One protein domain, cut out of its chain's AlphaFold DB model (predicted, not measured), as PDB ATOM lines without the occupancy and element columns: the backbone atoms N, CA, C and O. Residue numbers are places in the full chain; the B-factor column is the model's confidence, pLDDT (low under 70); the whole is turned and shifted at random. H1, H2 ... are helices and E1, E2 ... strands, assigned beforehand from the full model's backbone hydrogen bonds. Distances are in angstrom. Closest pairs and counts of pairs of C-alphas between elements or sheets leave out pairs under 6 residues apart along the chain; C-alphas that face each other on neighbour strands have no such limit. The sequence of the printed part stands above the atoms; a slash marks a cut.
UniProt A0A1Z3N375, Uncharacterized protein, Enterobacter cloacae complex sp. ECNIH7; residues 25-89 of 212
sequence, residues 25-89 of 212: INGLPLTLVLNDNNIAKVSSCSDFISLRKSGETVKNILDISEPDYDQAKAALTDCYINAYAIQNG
ATOM      1  N   ILE A  25      14.505  92.321  52.233       82.31
ATOM      2  CA  ILE A  25      14.272  91.763  50.906       82.31
ATOM      3  C   ILE A  25      13.329  90.584  51.084       82.31
ATOM      4  O   ILE A  25      13.570  89.704  51.909       82.31
ATOM      5  N   ASN A  26      12.219  90.590  50.344       81.94
ATOM      6  CA  ASN A  26      11.157  89.585  50.465       81.94
ATOM      7  C   ASN A  26      10.634  89.410  51.913       81.94
ATOM      8  O   ASN A  26      10.246  88.311  52.307       81.94
ATOM      9  N   GLY A  27      10.627  90.492  52.707       82.12
ATOM     10  CA  GLY A  27      10.188  90.499  54.112       82.12
ATOM     11  C   GLY A  27      11.174  89.860  55.097       82.12
ATOM     12  O   GLY A  27      10.783  89.474  56.198       82.12
ATOM     13  N   LEU A  28      12.435  89.678  54.690       87.25
ATOM     14  CA  LEU A  28      13.509  89.170  55.539       87.25
ATOM     15  C   LEU A  28      14.601  90.234  55.726       87.25
ATOM     16  O   LEU A  28      14.981  90.879  54.745       87.25
ATOM     17  N   PRO A  29      15.167  90.375  56.941       93.50
ATOM     18  CA  PRO A  29      16.307  91.254  57.188       93.50
ATOM     19  C   PRO A  29      17.518  90.897  56.327       93.50
ATOM     20  O   PRO A  29      17.797  89.716  56.083       93.50
ATOM     21  N   LEU A  30      18.303  91.906  55.955       94.94
ATOM     22  CA  LEU A  30      19.573  91.686  55.272       94.94
ATOM     23  C   LEU A  30      20.573  90.990  56.198       94.94
ATOM     24  O   LEU A  30      20.786  91.406  57.341       94.94
ATOM     25  N   THR A  31      21.235  89.958  55.677       96.31
ATOM     26  CA  THR A  31      22.351  89.288  56.351       96.31
ATOM     27  C   THR A  31      23.663  89.765  55.737       96.31
ATOM     28  O   THR A  31      23.959  89.486  54.577       96.31
ATOM     29  N   LEU A  32      24.447  90.502  56.517       97.06
ATOM     30  CA  LEU A  32      25.702  91.121  56.104       97.06
ATOM     31  C   LEU A  32      26.884  90.299  56.610       97.06
ATOM     32  O   LEU A  32      26.940  89.956  57.789       97.06
ATOM     33  N   VAL A  33      27.859  90.048  55.740       97.44
ATOM     34  CA  VAL A  33      29.216  89.665  56.143       97.44
ATOM     35  C   VAL A  33      30.017  90.943  56.306       97.44
ATOM     36  O   VAL A  33      30.071  91.758  55.385       97.44
ATOM     37  N   LEU A  34      30.645  91.112  57.459       97.38
ATOM     38  CA  LEU A  34      31.495  92.250  57.783       97.38
ATOM     39  C   LEU A  34      32.944  91.994  57.340       97.38
ATOM     40  O   LEU A  34      33.318  90.873  56.985       97.38
ATOM     41  N   ASN A  35      33.784  93.030  57.329       94.88
ATOM     42  CA  ASN A  35      35.184  92.894  56.897       94.88
ATOM     43  C   ASN A  35      36.034  92.008  57.820       94.88
ATOM     44  O   ASN A  35      36.979  91.372  57.350       94.88
ATOM     45  N   ASP A  36      35.675  91.908  59.096       94.75
ATOM     46  CA  ASP A  36      36.259  90.956  60.046       94.75
ATOM     47  C   ASP A  36      35.720  89.514  59.872       94.75
ATOM     48  O   ASP A  36      36.192  88.586  60.528       94.75
ATOM     49  N   ASN A  37      34.816  89.302  58.907       94.62
ATOM     50  CA  ASN A  37      34.075  88.073  58.600       94.62
ATOM     51  C   ASN A  37      32.994  87.686  59.617       94.62
ATOM     52  O   ASN A  37      32.421  86.599  59.495       94.62
ATOM     53  N   ASN A  38      32.663  88.555  60.575       96.50
ATOM     54  CA  ASN A  38      31.475  88.371  61.395       96.50
ATOM     55  C   ASN A  38      30.202  88.584  60.567       96.50
ATOM     56  O   ASN A  38      30.212  89.204  59.503       96.50
ATOM     57  N   ILE A  39      29.093  88.039  61.064       96.88
ATOM     58  CA  ILE A  39      27.783  88.143  60.421       96.88
ATOM     59  C   ILE A  39      26.886  89.041  61.266       96.88
ATOM     60  O   ILE A  39      26.748  88.830  62.472       96.88
ATOM     61  N   ALA A  40      26.228  89.998  60.620       96.88
ATOM     62  CA  ALA A  40      25.221  90.852  61.232       96.88
ATOM     63  C   ALA A  40      23.899  90.754  60.471       96.88
ATOM     64  O   ALA A  40      23.881  90.621  59.249       96.88
ATOM     65  N   LYS A  41      22.783  90.849  61.195       96.12
ATOM     66  CA  LYS A  41      21.459  91.024  60.594       96.12
ATOM     67  C   LYS A  41      21.012  92.454  60.817       96.12
ATOM     68  O   LYS A  41      21.023  92.914  61.957       96.12
ATOM     69  N   VAL A  42      20.628  93.137  59.748       96.19
ATOM     70  CA  VAL A  42      20.093  94.497  59.815       96.19
ATOM     71  C   VAL A  42      18.704  94.507  59.201       96.19
ATOM     72  O   VAL A  42      18.503  93.973  58.115       96.19
ATOM     73  N   SER A  43      17.746  95.080  59.924       94.69
ATOM     74  CA  SER A  43      16.356  95.222  59.471       94.69
ATOM     75  C   SER A  43      15.995  96.672  59.181       94.69
ATOM     76  O   SER A  43      14.972  96.955  58.569       94.69
ATOM     77  N   SER A  44      16.848  97.611  59.599       95.50
ATOM     78  CA  SER A  44      16.613  99.033  59.409       95.50
ATOM     79  C   SER A  44      17.883  99.829  59.134       95.50
ATOM     80  O   SER A  44      18.985  99.433  59.530       95.50
ATOM     81  N   CYS A  45      17.727 101.021  58.549       95.81
ATOM     82  CA  CYS A  45      18.820 101.988  58.443       95.81
ATOM     83  C   CYS A  45      19.451 102.291  59.814       95.81
ATOM     84  O   CYS A  45      20.655 102.500  59.892       95.81
ATOM     85  N   SER A  46      18.678 102.299  60.906       94.81
ATOM     86  CA  SER A  46      19.220 102.560  62.246       94.81
ATOM     87  C   SER A  46      20.169 101.453  62.713       94.81
ATOM     88  O   SER A  46      21.229 101.757  63.268       94.81
ATOM     89  N   ASP A  47      19.822 100.186  62.463       96.00
ATOM     90  CA  ASP A  47      20.677  99.034  62.785       96.00
ATOM     91  C   ASP A  47      21.991  99.129  62.008       96.00
ATOM     92  O   ASP A  47      23.081  99.084  62.582       96.00
ATOM     93  N   PHE A  48      21.874  99.345  60.696       97.38
ATOM     94  CA  PHE A  48      23.012  99.473  59.797       97.38
ATOM     95  C   PHE A  48      23.936 100.630  60.197       97.38
ATOM     96  O   PHE A  48      25.146 100.448  60.312       97.38
ATOM     97  N   ILE A  49      23.390 101.813  60.477       96.94
ATOM     98  CA  ILE A  49      24.197 102.978  60.855       96.94
ATOM     99  C   ILE A  49      24.837 102.806  62.235       96.94
ATOM    100  O   ILE A  49      25.960 103.263  62.439       96.94
ATOM    101  N   SER A  50      24.178 102.123  63.173       95.94
ATOM    102  CA  SER A  50      24.781 101.794  64.472       95.94
ATOM    103  C   SER A  50      26.003 100.892  64.303       95.94
ATOM    104  O   SER A  50      27.041 101.149  64.910       95.94
ATOM    105  N   LEU A  51      25.906  99.904  63.412       96.62
ATOM    106  CA  LEU A  51      27.010  99.023  63.040       96.62
ATOM    107  C   LEU A  51      28.153  99.791  62.352       96.62
ATOM    108  O   LEU A  51      29.314  99.653  62.725       96.62
ATOM    109  N   ARG A  52      27.847 100.694  61.413       96.69
ATOM    110  CA  ARG A  52      28.881 101.538  60.787       96.69
ATOM    111  C   ARG A  52      29.583 102.449  61.804       96.69
ATOM    112  O   ARG A  52      30.799 102.614  61.734       96.69
ATOM    113  N   LYS A  53      28.852 102.996  62.782       95.12
ATOM    114  CA  LYS A  53      29.405 103.845  63.856       95.12
ATOM    115  C   LYS A  53      30.310 103.098  64.837       95.12
ATOM    116  O   LYS A  53      31.137 103.747  65.473       95.12
ATOM    117  N   SER A  54      30.201 101.773  64.954       94.50
ATOM    118  CA  SER A  54      31.167 100.964  65.713       94.50
ATOM    119  C   SER A  54      32.438 100.636  64.922       94.50
ATOM    120  O   SER A  54      33.322  99.973  65.455       94.50
ATOM    121  N   GLY A  55      32.554 101.115  63.678       94.94
ATOM    122  CA  GLY A  55      33.713 100.909  62.807       94.94
ATOM    123  C   GLY A  55      33.566  99.744  61.826       94.94
ATOM    124  O   GLY A  55      34.449  99.548  60.993       94.94
ATOM    125  N   GLU A  56      32.455  99.007  61.866       96.62
ATOM    126  CA  GLU A  56      32.253  97.814  61.041       96.62
ATOM    127  C   GLU A  56      31.850  98.164  59.618       96.62
ATOM    128  O   GLU A  56      30.912  98.924  59.417       96.62
ATOM    129  N   THR A  57      32.498  97.575  58.619       96.75
ATOM    130  CA  THR A  57      32.215  97.768  57.181       96.75
ATOM    131  C   THR A  57      31.663  96.492  56.551       96.75
ATOM    132  O   THR A  57      32.089  95.394  56.911       96.75
ATOM    133  N   VAL A  58      30.778  96.636  55.568       96.81
ATOM    134  CA  VAL A  58      30.141  95.537  54.833       96.81
ATOM    135  C   VAL A  58      31.095  94.968  53.788       96.81
ATOM    136  O   VAL A  58      31.586  95.684  52.921       96.81
ATOM    137  N   LYS A  59      31.326  93.660  53.839       96.00
ATOM    138  CA  LYS A  59      32.092  92.904  52.846       96.00
ATOM    139  C   LYS A  59      31.190  92.264  51.795       96.00
ATOM    140  O   LYS A  59      31.528  92.274  50.616       96.00
ATOM    141  N   ASN A  60      30.074  91.670  52.222       94.50
ATOM    142  CA  ASN A  60      29.122  91.006  51.332       94.50
ATOM    143  C   ASN A  60      27.710  90.954  51.938       94.50
ATOM    144  O   ASN A  60      27.548  91.118  53.145       94.50
ATOM    145  N   ILE A  61      26.709  90.662  51.108       94.00
ATOM    146  CA  ILE A  61      25.326  90.371  51.505       94.00
ATOM    147  C   ILE A  61      25.049  88.901  51.157       94.00
ATOM    148  O   ILE A  61      25.360  88.466  50.048       94.00
ATOM    149  N   LEU A  62      24.547  88.120  52.113       91.19
ATOM    150  CA  LEU A  62      24.276  86.688  51.939       91.19
ATOM    151  C   LEU A  62      22.846  86.417  51.480       91.19
ATOM    152  O   LEU A  62      21.952  87.234  51.684       91.19
ATOM    153  N   ASP A  63      22.661  85.218  50.923       85.12
ATOM    154  CA  ASP A  63      21.360  84.606  50.635       85.12
ATOM    155  C   ASP A  63      20.446  85.458  49.746       85.12
ATOM    156  O   ASP A  63      19.225  85.454  49.883       85.12
ATOM    157  N   ILE A  64      21.057  86.182  48.809       86.81
ATOM    158  CA  ILE A  64      20.372  87.087  47.898       86.81
ATOM    159  C   ILE A  64      20.873  86.861  46.468       86.81
ATOM    160  O   ILE A  64      22.076  86.744  46.226       86.81
ATOM    161  N   SER A  65      19.948  86.729  45.521       83.88
ATOM    162  CA  SER A  65      20.261  86.627  44.093       83.88
ATOM    163  C   SER A  65      20.331  88.008  43.448       83.88
ATOM    164  O   SER A  65      19.718  88.953  43.934       83.88
ATOM    165  N   GLU A  66      20.985  88.121  42.296       77.25
ATOM    166  CA  GLU A  66      20.739  89.257  41.399       77.25
ATOM    167  C   GLU A  66      19.293  89.178  40.879       77.25
ATOM    168  O   GLU A  66      18.881  88.082  40.475       77.25
ATOM    169  N   PRO A  67      18.481  90.258  40.886       79.69
ATOM    170  CA  PRO A  67      18.796  91.689  41.078       79.69
ATOM    171  C   PRO A  67      18.623  92.229  42.513       79.69
ATOM    172  O   PRO A  67      18.823  93.420  42.766       79.69
ATOM    173  N   ASP A  68      18.207  91.380  43.450       86.50
ATOM    174  CA  ASP A  68      17.917  91.785  44.826       86.50
ATOM    175  C   ASP A  68      19.196  92.261  45.548       86.50
ATOM    176  O   ASP A  68      19.135  93.155  46.396       86.50
ATOM    177  N   TYR A  69      20.367  91.729  45.174       89.19
ATOM    178  CA  TYR A  69      21.671  92.172  45.686       89.19
ATOM    179  C   TYR A  69      21.919  93.662  45.406       89.19
ATOM    180  O   TYR A  69      22.185  94.435  46.333       89.19
ATOM    181  N   ASP A  70      21.773  94.085  44.149       86.25
ATOM    182  CA  ASP A  70      21.917  95.484  43.735       86.25
ATOM    183  C   ASP A  70      20.918  96.402  44.451       86.25
ATOM    184  O   ASP A  70      21.257  97.523  44.851       86.25
ATOM    185  N   GLN A  71      19.686  95.928  44.661       87.88
ATOM    186  CA  GLN A  71      18.680  96.662  45.426       87.88
ATOM    187  C   GLN A  71      19.094  96.828  46.893       87.88
ATOM    188  O   GLN A  71      18.989  97.932  47.433       87.88
ATOM    189  N   ALA A  72      19.601  95.771  47.530       92.31
ATOM    190  CA  ALA A  72      20.069  95.819  48.911       92.31
ATOM    191  C   ALA A  72      21.273  96.763  49.071       92.31
ATOM    192  O   ALA A  72      21.295  97.598  49.978       92.31
ATOM    193  N   LYS A  73      22.245  96.707  48.153       92.81
ATOM    194  CA  LYS A  73      23.391  97.633  48.108       92.81
ATOM    195  C   LYS A  73      22.953  99.089  47.943       92.81
ATOM    196  O   LYS A  73      23.480  99.969  48.630       92.81
ATOM    197  N   ALA A  74      21.982  99.349  47.069       90.19
ATOM    198  CA  ALA A  74      21.415 100.681  46.892       90.19
ATOM    199  C   ALA A  74      20.729 101.176  48.175       90.19
ATOM    200  O   ALA A  74      21.009 102.289  48.612       90.19
ATOM    201  N   ALA A  75      19.923 100.337  48.831       92.75
ATOM    202  CA  ALA A  75      19.246 100.691  50.079       92.75
ATOM    203  C   ALA A  75      20.238 101.011  51.214       92.75
ATOM    204  O   ALA A  75      20.088 102.013  51.914       92.75
ATOM    205  N   LEU A  76      21.302 100.215  51.361       96.00
ATOM    206  CA  LEU A  76      22.380 100.485  52.319       96.00
ATOM    207  C   LEU A  76      23.104 101.809  52.016       96.00
ATOM    208  O   LEU A  76      23.393 102.588  52.928       96.00
ATOM    209  N   THR A  77      23.356 102.096  50.736       95.25
ATOM    210  CA  THR A  77      23.949 103.368  50.291       95.25
ATOM    211  C   THR A  77      23.026 104.552  50.593       95.25
ATOM    212  O   THR A  77      23.492 105.589  51.066       95.25
ATOM    213  N   ASP A  78      21.715 104.403  50.399       93.38
ATOM    214  CA  ASP A  78      20.723 105.432  50.724       93.38
ATOM    215  C   ASP A  78      20.646 105.683  52.240       93.38
ATOM    216  O   ASP A  78      20.610 106.840  52.675       93.38
ATOM    217  N   CYS A  79      20.709 104.631  53.067       95.19
ATOM    218  CA  CYS A  79      20.832 104.774  54.519       95.19
ATOM    219  C   CYS A  79      22.095 105.562  54.900       95.19
ATOM    220  O   CYS A  79      22.020 106.470  55.733       95.19
ATOM    221  N   TYR A  80      23.241 105.248  54.280       95.62
ATOM    222  CA  TYR A  80      24.487 105.990  54.478       95.62
ATOM    223  C   TYR A  80      24.329 107.469  54.099       95.62
ATOM    224  O   TYR A  80      24.642 108.338  54.910       95.62
ATOM    225  N   ILE A  81      23.792 107.773  52.912       94.00
ATOM    226  CA  ILE A  81      23.588 109.149  52.429       94.00
ATOM    227  C   ILE A  81      22.728 109.952  53.412       94.00
ATOM    228  O   ILE A  81      23.069 111.086  53.759       94.00
ATOM    229  N   ASN A  82      21.635 109.358  53.895       93.06
ATOM    230  CA  ASN A  82      20.748 110.002  54.859       93.06
ATOM    231  C   ASN A  82      21.457 110.262  56.196       93.06
ATOM    232  O   ASN A  82      21.357 111.360  56.748       93.06
ATOM    233  N   ALA A  83      22.212 109.288  56.708       94.38
ATOM    234  CA  ALA A  83      22.976 109.446  57.941       94.38
ATOM    235  C   ALA A  83      24.079 110.504  57.815       94.38
ATOM    236  O   ALA A  83      24.214 111.347  58.704       94.38
ATOM    237  N   TYR A  84      24.803 110.511  56.694       93.25
ATOM    238  CA  TYR A  84      25.808 111.520  56.371       93.25
ATOM    239  C   TYR A  84      25.198 112.926  56.367       93.25
ATOM    240  O   TYR A  84      25.746 113.840  56.990       93.25
ATOM    241  N   ALA A  85      24.034 113.102  55.732       93.00
ATOM    242  CA  ALA A  85      23.331 114.380  55.710       93.00
ATOM    243  C   ALA A  85      22.954 114.852  57.122       93.00
ATOM    244  O   ALA A  85      23.239 115.995  57.483       93.00
ATOM    245  N   ILE A  86      22.390 113.969  57.951       92.88
ATOM    246  CA  ILE A  86      22.011 114.284  59.338       92.88
ATOM    247  C   ILE A  86      23.239 114.667  60.171       92.88
ATOM    248  O   ILE A  86      23.225 115.694  60.853       92.88
ATOM    249  N   GLN A  87      24.308 113.871  60.109       92.50
ATOM    250  CA  GLN A  87      25.523 114.088  60.898       92.50
ATOM    251  C   GLN A  87      26.217 115.407  60.550       92.50
ATOM    252  O   GLN A  87      26.749 116.076  61.435       92.50
ATOM    253  N   ASN A  88      26.156 115.817  59.284       91.50
ATOM    254  CA  ASN A  88      26.725 117.076  58.809       91.50
ATOM    255  C   ASN A  88      25.737 118.257  58.885       91.50
ATOM    256  O   ASN A  88      26.034 119.347  58.396       91.50
ATOM    257  N   GLY A  89      24.563 118.069  59.503       93.31
ATOM    258  CA  GLY A  89      23.554 119.119  59.661       93.31
ATOM    259  C   GLY A  89      23.022 119.657  58.331       93.31
ATOM    260  O   GLY A  89      22.683 120.838  58.244       93.31
TER     261      GLY A  89
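This is residues 25 to 89 of the 212 residues of an uncharacterized protein of Enterobacter cloacae complex sp. ECNIH7 (UniProt A0A1Z3N375). A small three-stranded sheet has the short helix H1 over one face, while the long helix H2 runs past both and makes the longest axis. The 65 residues printed include E1, E2, H1, E3, H2 in chain order; the antiparallel sheet runs E2 E1 E3. The mixed helix-and-strand whole is compact, with radius of gyration of the C-alphas 11.7 A and spans 36 by 24 by 16 A.

Start at E1, residues 28 to 34: E2, residues 39 to 42, forms a hairpin with it, N 32 to O 40 being 2.8 A. E3, residues 58 to 61, is E1's other neighbour, N 33 to O 60 being 2.8 A. H1, residues 45 to 53, is on the sheet, height 9.7 A, along the strands; E2, H1, E3 form a split strand-helix-strand unit, E1 between its strands, with a right-handed crossover. H2, residues 68 to 87, only grazes the sheet with residues 69 to 76; its residues 76 to 83 alone touch H1, closest C-alphas Cys 45 and Cys 79, 5.2 A, at a steep tilt of 69 degrees, only just short of perpendicular. In H1 and H2 every O i to N i+4 pair is within hydrogen-bond range.

Find C-alpha 28 at (13.509, 89.170, 55.539); E1 runs 18.4 A from there. H2 runs 28.5 A to C-alpha 87 at (25.523, 114.088, 60.898).

The printed part has no cut, no long link, and no printed residue is under 70 in pLDDT.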